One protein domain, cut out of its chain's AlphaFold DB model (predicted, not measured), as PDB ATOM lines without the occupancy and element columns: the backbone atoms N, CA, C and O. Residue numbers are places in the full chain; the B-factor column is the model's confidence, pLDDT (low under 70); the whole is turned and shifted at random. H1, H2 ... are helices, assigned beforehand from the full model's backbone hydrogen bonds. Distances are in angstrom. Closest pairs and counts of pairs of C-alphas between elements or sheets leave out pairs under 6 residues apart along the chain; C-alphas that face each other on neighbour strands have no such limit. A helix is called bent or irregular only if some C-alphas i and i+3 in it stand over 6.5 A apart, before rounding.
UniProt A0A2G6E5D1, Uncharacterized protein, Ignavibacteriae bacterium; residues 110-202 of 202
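Overview. This is residues 110 to 202 of the 202 residues of an uncharacterized protein of Ignavibacteriae bacterium (UniProt A0A2G6E5D1). What shape do these coordinates make? A small helical head with one long arm: residues 184 to 202, of which 184 to 200 belong to the long straight helix H4, stick out, while the earlier part of H4 joins H1, H2 and H3 in the head. Short H2 sits in the middle of the head and touches the other three helices, and the long loop of residues 132 to 150 swings out from H2 before returning to kinked H3. What is it made of, and how large is it? The printed part has 93 residues with four named helices, in the order H1, H2, H3, H4, and no named strand, an all helix class; it is loose, with a radius of gyration of the C-alphas of 17.0 A and spans of 54 by 36 by 23 A.

Along the chain. Where is the longest helix? H4, residues 169 to 200, runs 47.2 A from C-alpha 169 at (160.368, 113.096, 176.627) to C-alpha 200 at (150.374, 79.673, 144.893). Where are the others? H2 is residues 124 to 131, and H1, residues 110 to 122, runs 18.6 A from C-alpha 110 at (148.486, 100.084, 180.236). H3, residues 151 to 167, is 23.1 A long and irregular, with C-alphas 160 and 163 7.5 A apart and a kink of 58 degrees near residue 161.

Arrangement. What touches H4? Its residues 172 to 179 touch H2 at a steep tilt of 44 degrees, opposite ways, the closest C-alphas being those of Ser 131 and Arg 176, 4.8 A apart. Its residues 175 to 179 touch H1 at a steep tilt of 56 degrees, the same way, closest at C-alphas Ile 120 and Tyr 179, 6.8 A. H3 and H4 only just touch, only at the corner, with 3 pairs of C-alphas within 8 A, closest at Trp 165 and Val 172, 6.4 A. How do H1, H2 and H3 stand? H2 and H3 touch at a steep tilt of 38 degrees, the same way, closest at C-alphas Phe 126 and Ile 154, 6.2 A. H1 and H2 only just touch, only at the corner, with 3 such pairs, closest at C-alphas Ile 120 and Ala 127, 5.9 A. H1 and H3 are apart. Are the helix backbones complete? Every O i to N i+4 pair is within hydrogen-bond range in H1, H2 and H4, and 11 of 13 are in H3.

Size, cuts and confidence. How far does it reach? The two C-alphas farthest apart, Gln 167 and Lys 202, are 55.4 A apart; without residues 184 to 202, which stand free, the body spans 41 by 24 by 20 A. Are there cuts or long links? The printed part has no cut; the link from H2 to H3, 19 residues, is long, and the other two are tight. Where is confidence low? The mean pLDDT of the printed part is 83.0, and residues 134, 136 to 145, 193, 196 and 200 to 202 are under 70.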
ATOM      1  N   GLU A 110     149.296 100.950 181.097       95.69
ATOM      2  CA  GLU A 110     148.486 100.084 180.236       95.69
ATOM      3  C   GLU A 110     147.383 100.864 179.502       95.69
ATOM      4  O   GLU A 110     147.195 100.690 178.296       95.69
ATOM      5  N   LEU A 111     146.657 101.737 180.208       96.31
ATOM      6  CA  LEU A 111     145.601 102.554 179.606       96.31
ATOM      7  C   LEU A 111     146.182 103.594 178.645       96.31
ATOM      8  O   LEU A 111     145.653 103.769 177.546       96.31
ATOM      9  N   TYR A 112     147.303 104.219 179.015       96.38
ATOM     10  CA  TYR A 112     148.060 105.084 178.112       96.38
ATOM     11  C   TYR A 112     148.487 104.339 176.837       96.38
ATOM     12  O   TYR A 112     148.239 104.816 175.729       96.38
ATOM     13  N   ASP A 113     149.078 103.148 176.974       96.50
ATOM     14  CA  ASP A 113     149.555 102.336 175.853       96.50
ATOM     15  C   ASP A 113     148.411 101.941 174.908       96.50
ATOM     16  O   ASP A 113     148.582 101.943 173.684       96.50
ATOM     17  N   LYS A 114     147.226 101.634 175.454       96.38
ATOM     18  CA  LYS A 114     146.015 101.380 174.663       96.38
ATOM     19  C   LYS A 114     145.597 102.624 173.882       96.38
ATOM     20  O   LYS A 114     145.408 102.531 172.666       96.38
ATOM     21  N   GLN A 115     145.509 103.779 174.545       97.00
ATOM     22  CA  GLN A 115     145.118 105.030 173.897       97.00
ATOM     23  C   GLN A 115     146.113 105.425 172.799       97.00
ATOM     24  O   GLN A 115     145.708 105.710 171.676       97.00
ATOM     25  N   ILE A 116     147.421 105.381 173.058       96.94
ATOM     26  CA  ILE A 116     148.411 105.747 172.041       96.94
ATOM     27  C   ILE A 116     148.459 104.730 170.892       96.94
ATOM     28  O   ILE A 116     148.643 105.118 169.739       96.94
ATOM     29  N   ALA A 117     148.258 103.432 171.152       96.19
ATOM     30  CA  ALA A 117     148.163 102.430 170.092       96.19
ATOM     31  C   ALA A 117     146.967 102.698 169.164       96.19
ATOM     32  O   ALA A 117     147.103 102.538 167.940       96.19
ATOM     33  N   LEU A 118     145.843 103.146 169.732       95.19
ATOM     34  CA  LEU A 118     144.674 103.619 168.997       95.19
ATOM     35  C   LEU A 118     145.005 104.883 168.184       95.19
ATOM     36  O   LEU A 118     144.827 104.870 166.968       95.19
ATOM     37  N   SER A 119     145.615 105.912 168.779       95.56
ATOM     38  CA  SER A 119     146.036 107.131 168.060       95.56
ATOM     39  C   SER A 119     147.006 106.833 166.908       95.56
ATOM     40  O   SER A 119     146.888 107.384 165.815       95.56
ATOM     41  N   ILE A 120     147.929 105.883 167.091       95.69
ATOM     42  CA  ILE A 120     148.844 105.408 166.039       95.69
ATOM     43  C   ILE A 120     148.095 104.614 164.947       95.69
ATOM     44  O   ILE A 120     148.596 104.450 163.829       95.69
ATOM     45  N   LYS A 121     146.951 103.996 165.257       93.62
ATOM     46  CA  LYS A 121     146.108 103.269 164.289       93.62
ATOM     47  C   LYS A 121     145.352 104.208 163.388       93.62
ATOM     48  O   LYS A 121     145.485 104.044 162.178       93.62
ATOM     49  N   GLU A 122     144.687 105.179 163.972       91.75
ATOM     50  CA  GLU A 122     143.891 106.127 163.212       91.75
ATOM     51  C   GLU A 122     144.792 107.146 162.491       91.75
ATOM     52  O   GLU A 122     144.648 107.392 161.296       91.75
ATOM     53  N   PHE A 123     145.852 107.622 163.155       92.81
ATOM     54  CA  PHE A 123     146.669 108.740 162.673       92.81
ATOM     55  C   PHE A 123     148.184 108.440 162.706       92.81
ATOM     56  O   PHE A 123     148.961 109.112 163.392       92.81
ATOM     57  N   PRO A 124     148.683 107.452 161.938       92.56
ATOM     58  CA  PRO A 124     150.079 106.998 162.006       92.56
ATOM     59  C   PRO A 124     151.122 108.051 161.594       92.56
ATOM     60  O   PRO A 124     152.294 107.934 161.966       92.56
ATOM     61  N   LYS A 125     150.740 109.064 160.801       91.19
ATOM     62  CA  LYS A 125     151.658 110.136 160.373       91.19
ATOM     63  C   LYS A 125     152.039 111.069 161.532       91.19
ATOM     64  O   LYS A 125     153.177 111.529 161.576       91.19
ATOM     65  N   PHE A 126     151.139 111.274 162.492       91.50
ATOM     66  CA  PHE A 126     151.389 112.078 163.690       91.50
ATOM     67  C   PHE A 126     152.371 111.374 164.629       91.50
ATOM     68  O   PHE A 126     153.345 111.979 165.061       91.50
ATOM     69  N   ALA A 127     152.229 110.063 164.839       92.50
ATOM     70  CA  ALA A 127     153.216 109.273 165.580       92.50
ATOM     71  C   ALA A 127     154.610 109.331 164.944       92.50
ATOM     72  O   ALA A 127     155.625 109.458 165.638       92.50
ATOM     73  N   LYS A 128     154.670 109.277 163.606       91.38
ATOM     74  CA  LYS A 128     155.922 109.475 162.872       91.38
ATOM     75  C   LYS A 128     156.524 110.838 163.199       91.38
ATOM     76  O   LYS A 128     157.704 110.879 163.524       91.38
ATOM     77  N   LEU A 129     155.733 111.910 163.146       89.62
ATOM     78  CA  LEU A 129     156.182 113.252 163.504       89.62
ATOM     79  C   LEU A 129     156.675 113.302 164.956       89.62
ATOM     80  O   LEU A 129     157.837 113.613 165.180       89.62
ATOM     81  N   ILE A 130     155.840 112.934 165.933       90.62
ATOM     82  CA  ILE A 130     156.162 112.979 167.370       90.62
ATOM     83  C   ILE A 130     157.481 112.247 167.653       90.62
ATOM     84  O   ILE A 130     158.360 112.791 168.325       90.62
ATOM     85  N   SER A 131     157.669 111.063 167.059       88.25
ATOM     86  CA  SER A 131     158.853 110.221 167.265       88.25
ATOM     87  C   SER A 131     160.156 110.750 166.643       88.25
ATOM     88  O   SER A 131     161.229 110.248 167.004       88.25
ATOM     89  N   GLN A 132     160.118 111.748 165.754       86.12
ATOM     90  CA  GLN A 132     161.318 112.344 165.154       86.12
ATOM     91  C   GLN A 132     162.127 113.147 166.183       86.12
ATOM     92  O   GLN A 132     161.574 113.940 166.948       86.12
ATOM     93  N   LYS A 133     163.453 112.944 166.175       72.88
ATOM     94  CA  LYS A 133     164.405 113.652 167.050       72.88
ATOM     95  C   LYS A 133     164.596 115.116 166.634       72.88
ATOM     96  O   LYS A 133     164.511 115.990 167.480       72.88
ATOM     97  N   ASN A 134     164.769 115.367 165.334       66.31
ATOM     98  CA  ASN A 134     164.980 116.705 164.780       66.31
ATOM     99  C   ASN A 134     163.753 117.096 163.966       66.31
ATOM    100  O   ASN A 134     163.487 116.501 162.918       66.31
ATOM    101  N   LYS A 135     162.994 118.069 164.460       70.31
ATOM    102  CA  LYS A 135     161.807 118.579 163.779       70.31
ATOM    103  C   LYS A 135     162.166 119.919 163.156       70.31
ATOM    104  O   LYS A 135     162.727 120.771 163.835       70.31
ATOM    105  N   LYS A 136     161.893 120.082 161.861       57.22
ATOM    106  CA  LYS A 136     162.017 121.392 161.219       57.22
ATOM    107  C   LYS A 136     160.877 122.257 161.738       57.22
ATOM    108  O   LYS A 136     159.715 121.936 161.498       57.22
ATOM    109  N   GLU A 137     161.225 123.299 162.474       54.84
ATOM    110  CA  GLU A 137     160.296 124.370 162.805       54.84
ATOM    111  C   GLU A 137     160.066 125.215 161.548       54.84
ATOM    112  O   GLU A 137     160.941 125.306 160.684       54.84
ATOM    113  N   ASN A 138     158.874 125.802 161.447       53.94
ATOM    114  CA  ASN A 138     158.428 126.688 160.366       53.94
ATOM    115  C   ASN A 138     157.872 125.969 159.128       53.94
ATOM    116  O   ASN A 138     158.474 125.949 158.054       53.94
ATOM    117  N   TYR A 139     156.650 125.450 159.260       58.00
ATOM    118  CA  TYR A 139     155.776 125.272 158.105       58.00
ATOM    119  C   TYR A 139     154.895 126.516 157.966       58.00
ATOM    120  O   TYR A 139     154.160 126.856 158.892       58.00
ATOM    121  N   LYS A 140     154.983 127.221 156.833       59.12
ATOM    122  CA  LYS A 140     154.048 128.311 156.526       59.12
ATOM    123  C   LYS A 140     152.716 127.690 156.124       59.12
ATOM    124  O   LYS A 140     152.673 126.928 155.161       59.12
ATOM    125  N   LEU A 141     151.652 128.015 156.853       59.25
ATOM    126  CA  LEU A 141     150.300 127.605 156.489       59.25
ATOM    127  C   LEU A 141     149.951 128.159 155.101       59.25
ATOM    128  O   LEU A 141     150.233 129.322 154.791       59.25
ATOM    129  N   SER A 142     149.367 127.318 154.251       55.12
ATOM    130  CA  SER A 142     148.799 127.767 152.983       55.12
ATOM    131  C   SER A 142     147.534 128.585 153.271       55.12
ATOM    132  O   SER A 142     146.805 128.324 154.223       55.12
ATOM    133  N   LYS A 143     147.254 129.605 152.452       56.09
ATOM    134  CA  LYS A 143     146.108 130.518 152.653       56.09
ATOM    135  C   LYS A 143     144.725 129.849 152.481       56.09
ATOM    136  O   LYS A 143     143.719 130.523 152.649       56.09
ATOM    137  N   GLY A 144     144.668 128.567 152.108       56.84
ATOM    138  CA  GLY A 144     143.461 127.871 151.637       56.84
ATOM    139  C   GLY A 144     142.775 126.960 152.656       56.84
ATOM    140  O   GLY A 144     142.047 126.060 152.249       56.84
ATOM    141  N   GLY A 145     143.022 127.155 153.953       61.94
ATOM    142  CA  GLY A 145     142.548 126.241 154.995       61.94
ATOM    143  C   GLY A 145     143.367 124.947 155.069       61.94
ATOM    144  O   GLY A 145     144.278 124.709 154.274       61.94
ATOM    145  N   ILE A 146     143.068 124.120 156.070       71.81
ATOM    146  CA  ILE A 146     143.833 122.909 156.385       71.81
ATOM    147  C   ILE A 146     143.017 121.682 155.996       71.81
ATOM    148  O   ILE A 146     141.904 121.474 156.467       71.81
ATOM    149  N   ILE A 147     143.585 120.859 155.117       76.81
ATOM    150  CA  ILE A 147     142.964 119.606 154.684       76.81
ATOM    151  C   ILE A 147     143.219 118.534 155.752       76.81
ATOM    152  O   ILE A 147     144.362 118.333 156.167       76.81
ATOM    153  N   VAL A 148     142.189 117.794 156.158       73.81
ATOM    154  CA  VAL A 148     142.329 116.673 157.104       73.81
ATOM    155  C   VAL A 148     143.256 115.588 156.530       73.81
ATOM    156  O   VAL A 148     143.168 115.205 155.363       73.81
ATOM    157  N   GLY A 149     144.189 115.093 157.338       73.00
ATOM    158  CA  GLY A 149     145.208 114.099 156.992       73.00
ATOM    159  C   GLY A 149     146.400 114.632 156.181       73.00
ATOM    160  O   GLY A 149     147.282 113.840 155.784       73.00
ATOM    161  N   SER A 150     146.425 115.939 155.906       80.75
ATOM    162  CA  SER A 150     147.469 116.622 155.137       80.75
ATOM    163  C   SER A 150     148.754 116.827 155.945       80.75
ATOM    164  O   SER A 150     148.855 116.450 157.111       80.75
ATOM    165  N   LYS A 151     149.795 117.376 155.310       81.12
ATOM    166  CA  LYS A 151     151.024 117.730 156.039       81.12
ATOM    167  C   LYS A 151     150.811 119.001 156.859       81.12
ATOM    168  O   LYS A 151     151.383 119.117 157.935       81.12
ATOM    169  N   GLU A 152     149.990 119.906 156.344       81.19
ATOM    170  CA  GLU A 152     149.576 121.170 156.937       81.19
ATOM    171  C   GLU A 152     148.955 120.921 158.316       81.19
ATOM    172  O   GLU A 152     149.420 121.498 159.291       81.19
ATOM    173  N   GLU A 153     148.000 119.986 158.408       83.31
ATOM    174  CA  GLU A 153     147.328 119.608 159.666       83.31
ATOM    175  C   GLU A 153     148.330 119.083 160.699       83.31
ATOM    176  O   GLU A 153     148.351 119.500 161.852       83.31
ATOM    177  N   ILE A 154     149.227 118.194 160.267       85.62
ATOM    178  CA  ILE A 154     150.263 117.615 161.129       85.62
ATOM    179  C   ILE A 154     151.198 118.708 161.671       85.62
ATOM    180  O   ILE A 154     151.655 118.634 162.815       85.62
ATOM    181  N   HIS A 155     151.517 119.704 160.844       82.19
ATOM    182  CA  HIS A 155     152.367 120.824 161.235       82.19
ATOM    183  C   HIS A 155     151.656 121.799 162.169       82.19
ATOM    184  O   HIS A 155     152.257 122.214 163.157       82.19
ATOM    185  N   GLU A 156     150.398 122.130 161.894       83.31
ATOM    186  CA  GLU A 156     149.574 122.942 162.785       83.31
ATOM    187  C   GLU A 156     149.455 122.281 164.162       83.31
ATOM    188  O   GLU A 156     149.750 122.916 165.174       83.31
ATOM    189  N   TYR A 157     149.198 120.971 164.198       87.19
ATOM    190  CA  TYR A 157     149.147 120.209 165.441       87.19
ATOM    191  C   TYR A 157     150.444 120.319 166.229       87.19
ATOM    192  O   TYR A 157     150.443 120.533 167.442       87.19
ATOM    193  N   TRP A 158     151.580 120.189 165.543       86.94
ATOM    194  CA  TRP A 158     152.872 120.310 166.200       86.94
ATOM    195  C   TRP A 158     153.135 121.721 166.722       86.94
ATOM    196  O   TRP A 158     153.722 121.868 167.792       86.94
ATOM    197  N   ASN A 159     152.692 122.752 166.007       82.75
ATOM    198  CA  ASN A 159     152.790 124.126 166.487       82.75
ATOM    199  C   ASN A 159     151.930 124.327 167.742       82.75
ATOM    200  O   ASN A 159     152.373 124.976 168.685       82.75
ATOM    201  N   PHE A 160     150.744 123.718 167.775       82.31
ATOM    202  CA  PHE A 160     149.771 123.916 168.842       82.31
ATOM    203  C   PHE A 160     150.073 123.095 170.106       82.31
ATOM    204  O   PHE A 160     149.982 123.620 171.212       82.31
ATOM    205  N   GLN A 161     150.472 121.825 169.964       88.00
ATOM    206  CA  GLN A 161     150.685 120.898 171.088       88.00
ATOM    207  C   GLN A 161     152.105 120.327 171.187       88.00
ATOM    208  O   GLN A 161     152.457 119.679 172.176       88.00
ATOM    209  N   GLY A 162     152.969 120.557 170.196       89.69
ATOM    210  CA  GLY A 162     154.314 119.972 170.162       89.69
ATOM    211  C   GLY A 162     155.200 120.390 171.336       89.69
ATOM    212  O   GLY A 162     156.094 119.637 171.728       89.69
ATOM    213  N   LYS A 163     154.942 121.555 171.950       91.44
ATOM    214  CA  LYS A 163     155.630 121.966 173.184       91.44
ATOM    215  C   LYS A 163     155.361 121.017 174.358       91.44
ATOM    216  O   LYS A 163     156.317 120.638 175.027       91.44
ATOM    217  N   TYR A 164     154.132 120.533 174.523       93.31
ATOM    218  CA  TYR A 164     153.772 119.633 175.622       93.31
ATOM    219  C   TYR A 164     154.405 118.250 175.451       93.31
ATOM    220  O   TYR A 164     154.887 117.657 176.410       93.31
ATOM    221  N   TRP A 165     154.524 117.763 174.213       93.88
ATOM    222  CA  TRP A 165     155.299 116.549 173.935       93.88
ATOM    223  C   TRP A 165     156.785 116.721 174.250       93.88
ATOM    224  O   TRP A 165     157.411 115.798 174.761       93.88
ATOM    225  N   ARG A 166     157.371 117.890 173.962       91.38
ATOM    226  CA  ARG A 166     158.783 118.168 174.286       91.38
ATOM    227  C   ARG A 166     159.042 118.200 175.788       91.38
ATOM    228  O   ARG A 166     160.090 117.731 176.214       91.38
ATOM    229  N   GLN A 167     158.085 118.700 176.562       92.62
ATOM    230  CA  GLN A 167     158.133 118.675 178.024       92.62
ATOM    231  C   GLN A 167     157.992 117.251 178.596       92.62
ATOM    232  O   GLN A 167     158.365 117.026 179.739       92.62
ATOM    233  N   ASN A 168     157.523 116.281 177.797       93.75
ATOM    234  CA  ASN A 168     157.306 114.888 178.198       93.75
ATOM    235  C   ASN A 168     158.142 113.911 177.339       93.75
ATOM    236  O   ASN A 168     157.592 113.134 176.547       93.75
ATOM    237  N   PRO A 169     159.486 113.919 177.459       93.81
ATOM    238  CA  PRO A 169     160.368 113.096 176.627       93.81
ATOM    239  C   PRO A 169     160.124 111.588 176.790       93.81
ATOM    240  O   PRO A 169     160.279 110.833 175.828       93.81
ATOM    241  N   GLU A 170     159.697 111.150 177.973       95.06
ATOM    242  CA  GLU A 170     159.341 109.756 178.252       95.06
ATOM    243  C   GLU A 170     158.104 109.318 177.461       95.06
ATOM    244  O   GLU A 170     158.124 108.269 176.810       95.06
ATOM    245  N   ALA A 171     157.066 110.162 177.417       95.00
ATOM    246  CA  ALA A 171     155.884 109.924 176.596       95.00
ATOM    247  C   ALA A 171     156.275 109.796 175.116       95.00
ATOM    248  O   ALA A 171     155.861 108.849 174.442       95.00
ATOM    249  N   VAL A 172     157.142 110.692 174.621       94.94
ATOM    250  CA  VAL A 172     157.665 110.657 173.242       94.94
ATOM    251  C   VAL A 172     158.429 109.365 172.952       94.94
ATOM    252  O   VAL A 172     158.242 108.769 171.884       94.94
ATOM    253  N   GLU A 173     159.285 108.910 173.868       94.94
ATOM    254  CA  GLU A 173     159.997 107.642 173.701       94.94
ATOM    255  C   GLU A 173     159.018 106.465 173.679       94.94
ATOM    256  O   GLU A 173     159.130 105.585 172.822       94.94
ATOM    257  N   ARG A 174     157.986 106.488 174.525       95.00
ATOM    258  CA  ARG A 174     156.956 105.448 174.526       95.00
ATOM    259  C   ARG A 174     156.177 105.407 173.207       95.00
ATOM    260  O   ARG A 174     156.040 104.328 172.623       95.00
ATOM    261  N   VAL A 175     155.778 106.564 172.657       95.56
ATOM    262  CA  VAL A 175     155.189 106.657 171.301       95.56
ATOM    263  C   VAL A 175     156.133 106.042 170.268       95.56
ATOM    264  O   VAL A 175     155.717 105.234 169.434       95.56
ATOM    265  N   ARG A 176     157.425 106.391 170.322       95.00
ATOM    266  CA  ARG A 176     158.452 105.890 169.397       95.00
ATOM    267  C   ARG A 176     158.587 104.367 169.469       95.00
ATOM    268  O   ARG A 176     158.680 103.730 168.414       95.00
ATOM    269  N   MET A 177     158.586 103.779 170.663       95.25
ATOM    270  CA  MET A 177     158.641 102.327 170.856       95.25
ATOM    271  C   MET A 177     157.425 101.634 170.230       95.25
ATOM    272  O   MET A 177     157.589 100.750 169.383       95.25
ATOM    273  N   ILE A 178     156.211 102.074 170.573       95.25
ATOM    274  CA  ILE A 178     154.960 101.466 170.093       95.25
ATOM    275  C   ILE A 178     154.833 101.616 168.571       95.25
ATOM    276  O   ILE A 178     154.509 100.657 167.861       95.25
ATOM    277  N   TYR A 179     155.190 102.786 168.035       94.94
ATOM    278  CA  TYR A 179     155.208 103.038 166.597       94.94
ATOM    279  C   TYR A 179     156.171 102.095 165.852       94.94
ATOM    280  O   TYR A 179     155.799 101.487 164.842       94.94
ATOM    281  N   LYS A 180     157.394 101.895 166.368       93.44
ATOM    282  CA  LYS A 180     158.372 100.955 165.788       93.44
ATOM    283  C   LYS A 180     157.884  99.506 165.827       93.44
ATOM    284  O   LYS A 180     158.035  98.793 164.829       93.44
ATOM    285  N   LEU A 181     157.297  99.067 166.943       92.25
ATOM    286  CA  LEU A 181     156.732  97.718 167.077       92.25
ATOM    287  C   LEU A 181     155.656  97.466 166.017       92.25
ATOM    288  O   LEU A 181     155.683  96.442 165.326       92.25
ATOM    289  N   LYS A 182     154.774  98.444 165.802       90.12
ATOM    290  CA  LYS A 182     153.740  98.365 164.771       90.12
ATOM    291  C   LYS A 182     154.321  98.245 163.362       90.12
ATOM    292  O   LYS A 182     153.924  97.350 162.616       90.12
ATOM    293  N   LEU A 183     155.310  99.072 163.011       88.50
ATOM    294  CA  LEU A 183     155.989  98.990 161.712       88.50
ATOM    295  C   LEU A 183     156.651  97.621 161.485       88.50
ATOM    296  O   LEU A 183     156.568  97.068 160.384       88.50
ATOM    297  N   LYS A 184     157.284  97.049 162.520       87.25
ATOM    298  CA  LYS A 184     157.900  95.712 162.464       87.25
ATOM    299  C   LYS A 184     156.854  94.630 162.182       87.25
ATOM    300  O   LYS A 184     157.072  93.788 161.307       87.25
ATOM    301  N   ASN A 185     155.708  94.683 162.857       84.19
ATOM    302  CA  ASN A 185     154.614  93.730 162.664       84.19
ATOM    303  C   ASN A 185     153.994  93.839 161.260       84.19
ATOM    304  O   ASN A 185     153.800  92.820 160.593       84.19
ATOM    305  N   SER A 186     153.785  95.058 160.749       81.12
ATOM    306  CA  SER A 186     153.306  95.273 159.376       81.12
ATOM    307  C   SER A 186     154.275  94.722 158.322       81.12
ATOM    308  O   SER A 186     153.838  94.102 157.351       81.12
ATOM    309  N   ARG A 187     155.592  94.890 158.515       80.31
ATOM    310  CA  ARG A 187     156.619  94.324 157.617       80.31
ATOM    311  C   ARG A 187     156.611  92.795 157.626       80.31
ATOM    312  O   ARG A 187     156.590  92.193 156.556       80.31
ATOM    313  N   LYS A 188     156.562  92.167 158.808       80.75
ATOM    314  CA  LYS A 188     156.467  90.700 158.936       80.75
ATOM    315  C   LYS A 188     155.237  90.146 158.206       80.75
ATOM    316  O   LYS A 188     155.360  89.170 157.469       80.75
ATOM    317  N   LYS A 189     154.075  90.801 158.344       77.94
ATOM    318  CA  LYS A 189     152.836  90.402 157.654       77.94
ATOM    319  C   LYS A 189     152.975  90.481 156.126       77.94
ATOM    320  O   LYS A 189     152.611  89.528 155.443       77.94
ATOM    321  N   LYS A 190     153.576  91.556 155.594       73.94
ATOM    322  CA  LYS A 190     153.851  91.699 154.149       73.94
ATOM    323  C   LYS A 190     154.792  90.614 153.614       73.94
ATOM    324  O   LYS A 190     154.530  90.065 152.549       73.94
ATOM    325  N   ILE A 191     155.853  90.274 154.353       81.31
ATOM    326  CA  ILE A 191     156.787  89.201 153.968       81.31
ATOM    327  C   ILE A 191     156.068  87.845 153.915       81.31
ATOM    328  O   ILE A 191     156.231  87.114 152.940       81.31
ATOM    329  N   LYS A 192     155.244  87.525 154.925       73.94
ATOM    330  CA  LYS A 192     154.452  86.283 154.955       73.94
ATOM    331  C   LYS A 192     153.489  86.198 153.764       73.94
ATOM    332  O   LYS A 192     153.430  85.163 153.114       73.94
ATOM    333  N   TYR A 193     152.795  87.292 153.443       65.38
ATOM    334  CA  TYR A 193     151.868  87.352 152.309       65.38
ATOM    335  C   TYR A 193     152.574  87.205 150.951       65.38
ATOM    336  O   TYR A 193     152.132  86.421 150.119       65.38
ATOM    337  N   LYS A 194     153.720  87.874 150.749       75.38
ATOM    338  CA  LYS A 194     154.521  87.724 149.521       75.38
ATOM    339  C   LYS A 194     154.967  86.271 149.314       75.38
ATOM    340  O   LYS A 194     154.843  85.760 148.210       75.38
ATOM    341  N   ARG A 195     155.428  85.596 150.379       79.25
ATOM    342  CA  ARG A 195     155.794  84.167 150.333       79.25
ATOM    343  C   ARG A 195     154.607  83.268 149.975       79.25
ATOM    344  O   ARG A 195     154.788  82.334 149.208       79.25
ATOM    345  N   TYR A 196     153.420  83.559 150.509       68.25
ATOM    346  CA  TYR A 196     152.196  82.816 150.200       68.25
ATOM    347  C   TYR A 196     151.787  82.955 148.724       68.25
ATOM    348  O   TYR A 196     151.533  81.947 148.078       68.25
ATOM    349  N   ILE A 197     151.820  84.166 148.155       74.50
ATOM    350  CA  ILE A 197     151.549  84.369 146.719       74.50
ATOM    351  C   ILE A 197     152.556  83.602 145.852       74.50
ATOM    352  O   ILE A 197     152.150  82.916 144.924       74.50
ATOM    353  N   THR A 198     153.855  83.673 146.168       73.62
ATOM    354  CA  THR A 198     154.895  82.939 145.420       73.62
ATOM    355  C   THR A 198     154.735  81.416 145.506       73.62
ATOM    356  O   THR A 198     155.204  80.710 144.619       73.62
ATOM    357  N   TYR A 199     154.103  80.901 146.565       70.75
ATOM    358  CA  TYR A 199     153.783  79.479 146.701       70.75
ATOM    359  C   TYR A 199     152.579  79.071 145.840       70.75
ATOM    360  O   TYR A 199     152.600  77.994 145.269       70.75
ATOM    361  N   LEU A 200     151.561  79.930 145.720       65.69
ATOM    362  CA  LEU A 200     150.374  79.673 144.893       65.69
ATOM    363  C   LEU A 200     150.605  79.858 143.384       65.69
ATOM    364  O   LEU A 200     149.776  79.440 142.588       65.69
ATOM    365  N   SER A 201     151.691  80.525 142.991       69.81
ATOM    366  CA  SER A 201     152.051  80.776 141.590       69.81
ATOM    367  C   SER A 201     153.039  79.746 141.017       69.81
ATOM    368  O   SER A 201     153.737  80.059 140.053       69.81
ATOM    369  N   LYS A 202     153.177  78.581 141.657       65.12
ATOM    370  CA  LYS A 202     153.983  77.432 141.225       65.12
ATOM    371  C   LYS A 202     153.074  76.227 141.063       65.12
ATOM    372  O   LYS A 202     153.359  75.438 140.143       65.12
TER     373      LYS A 202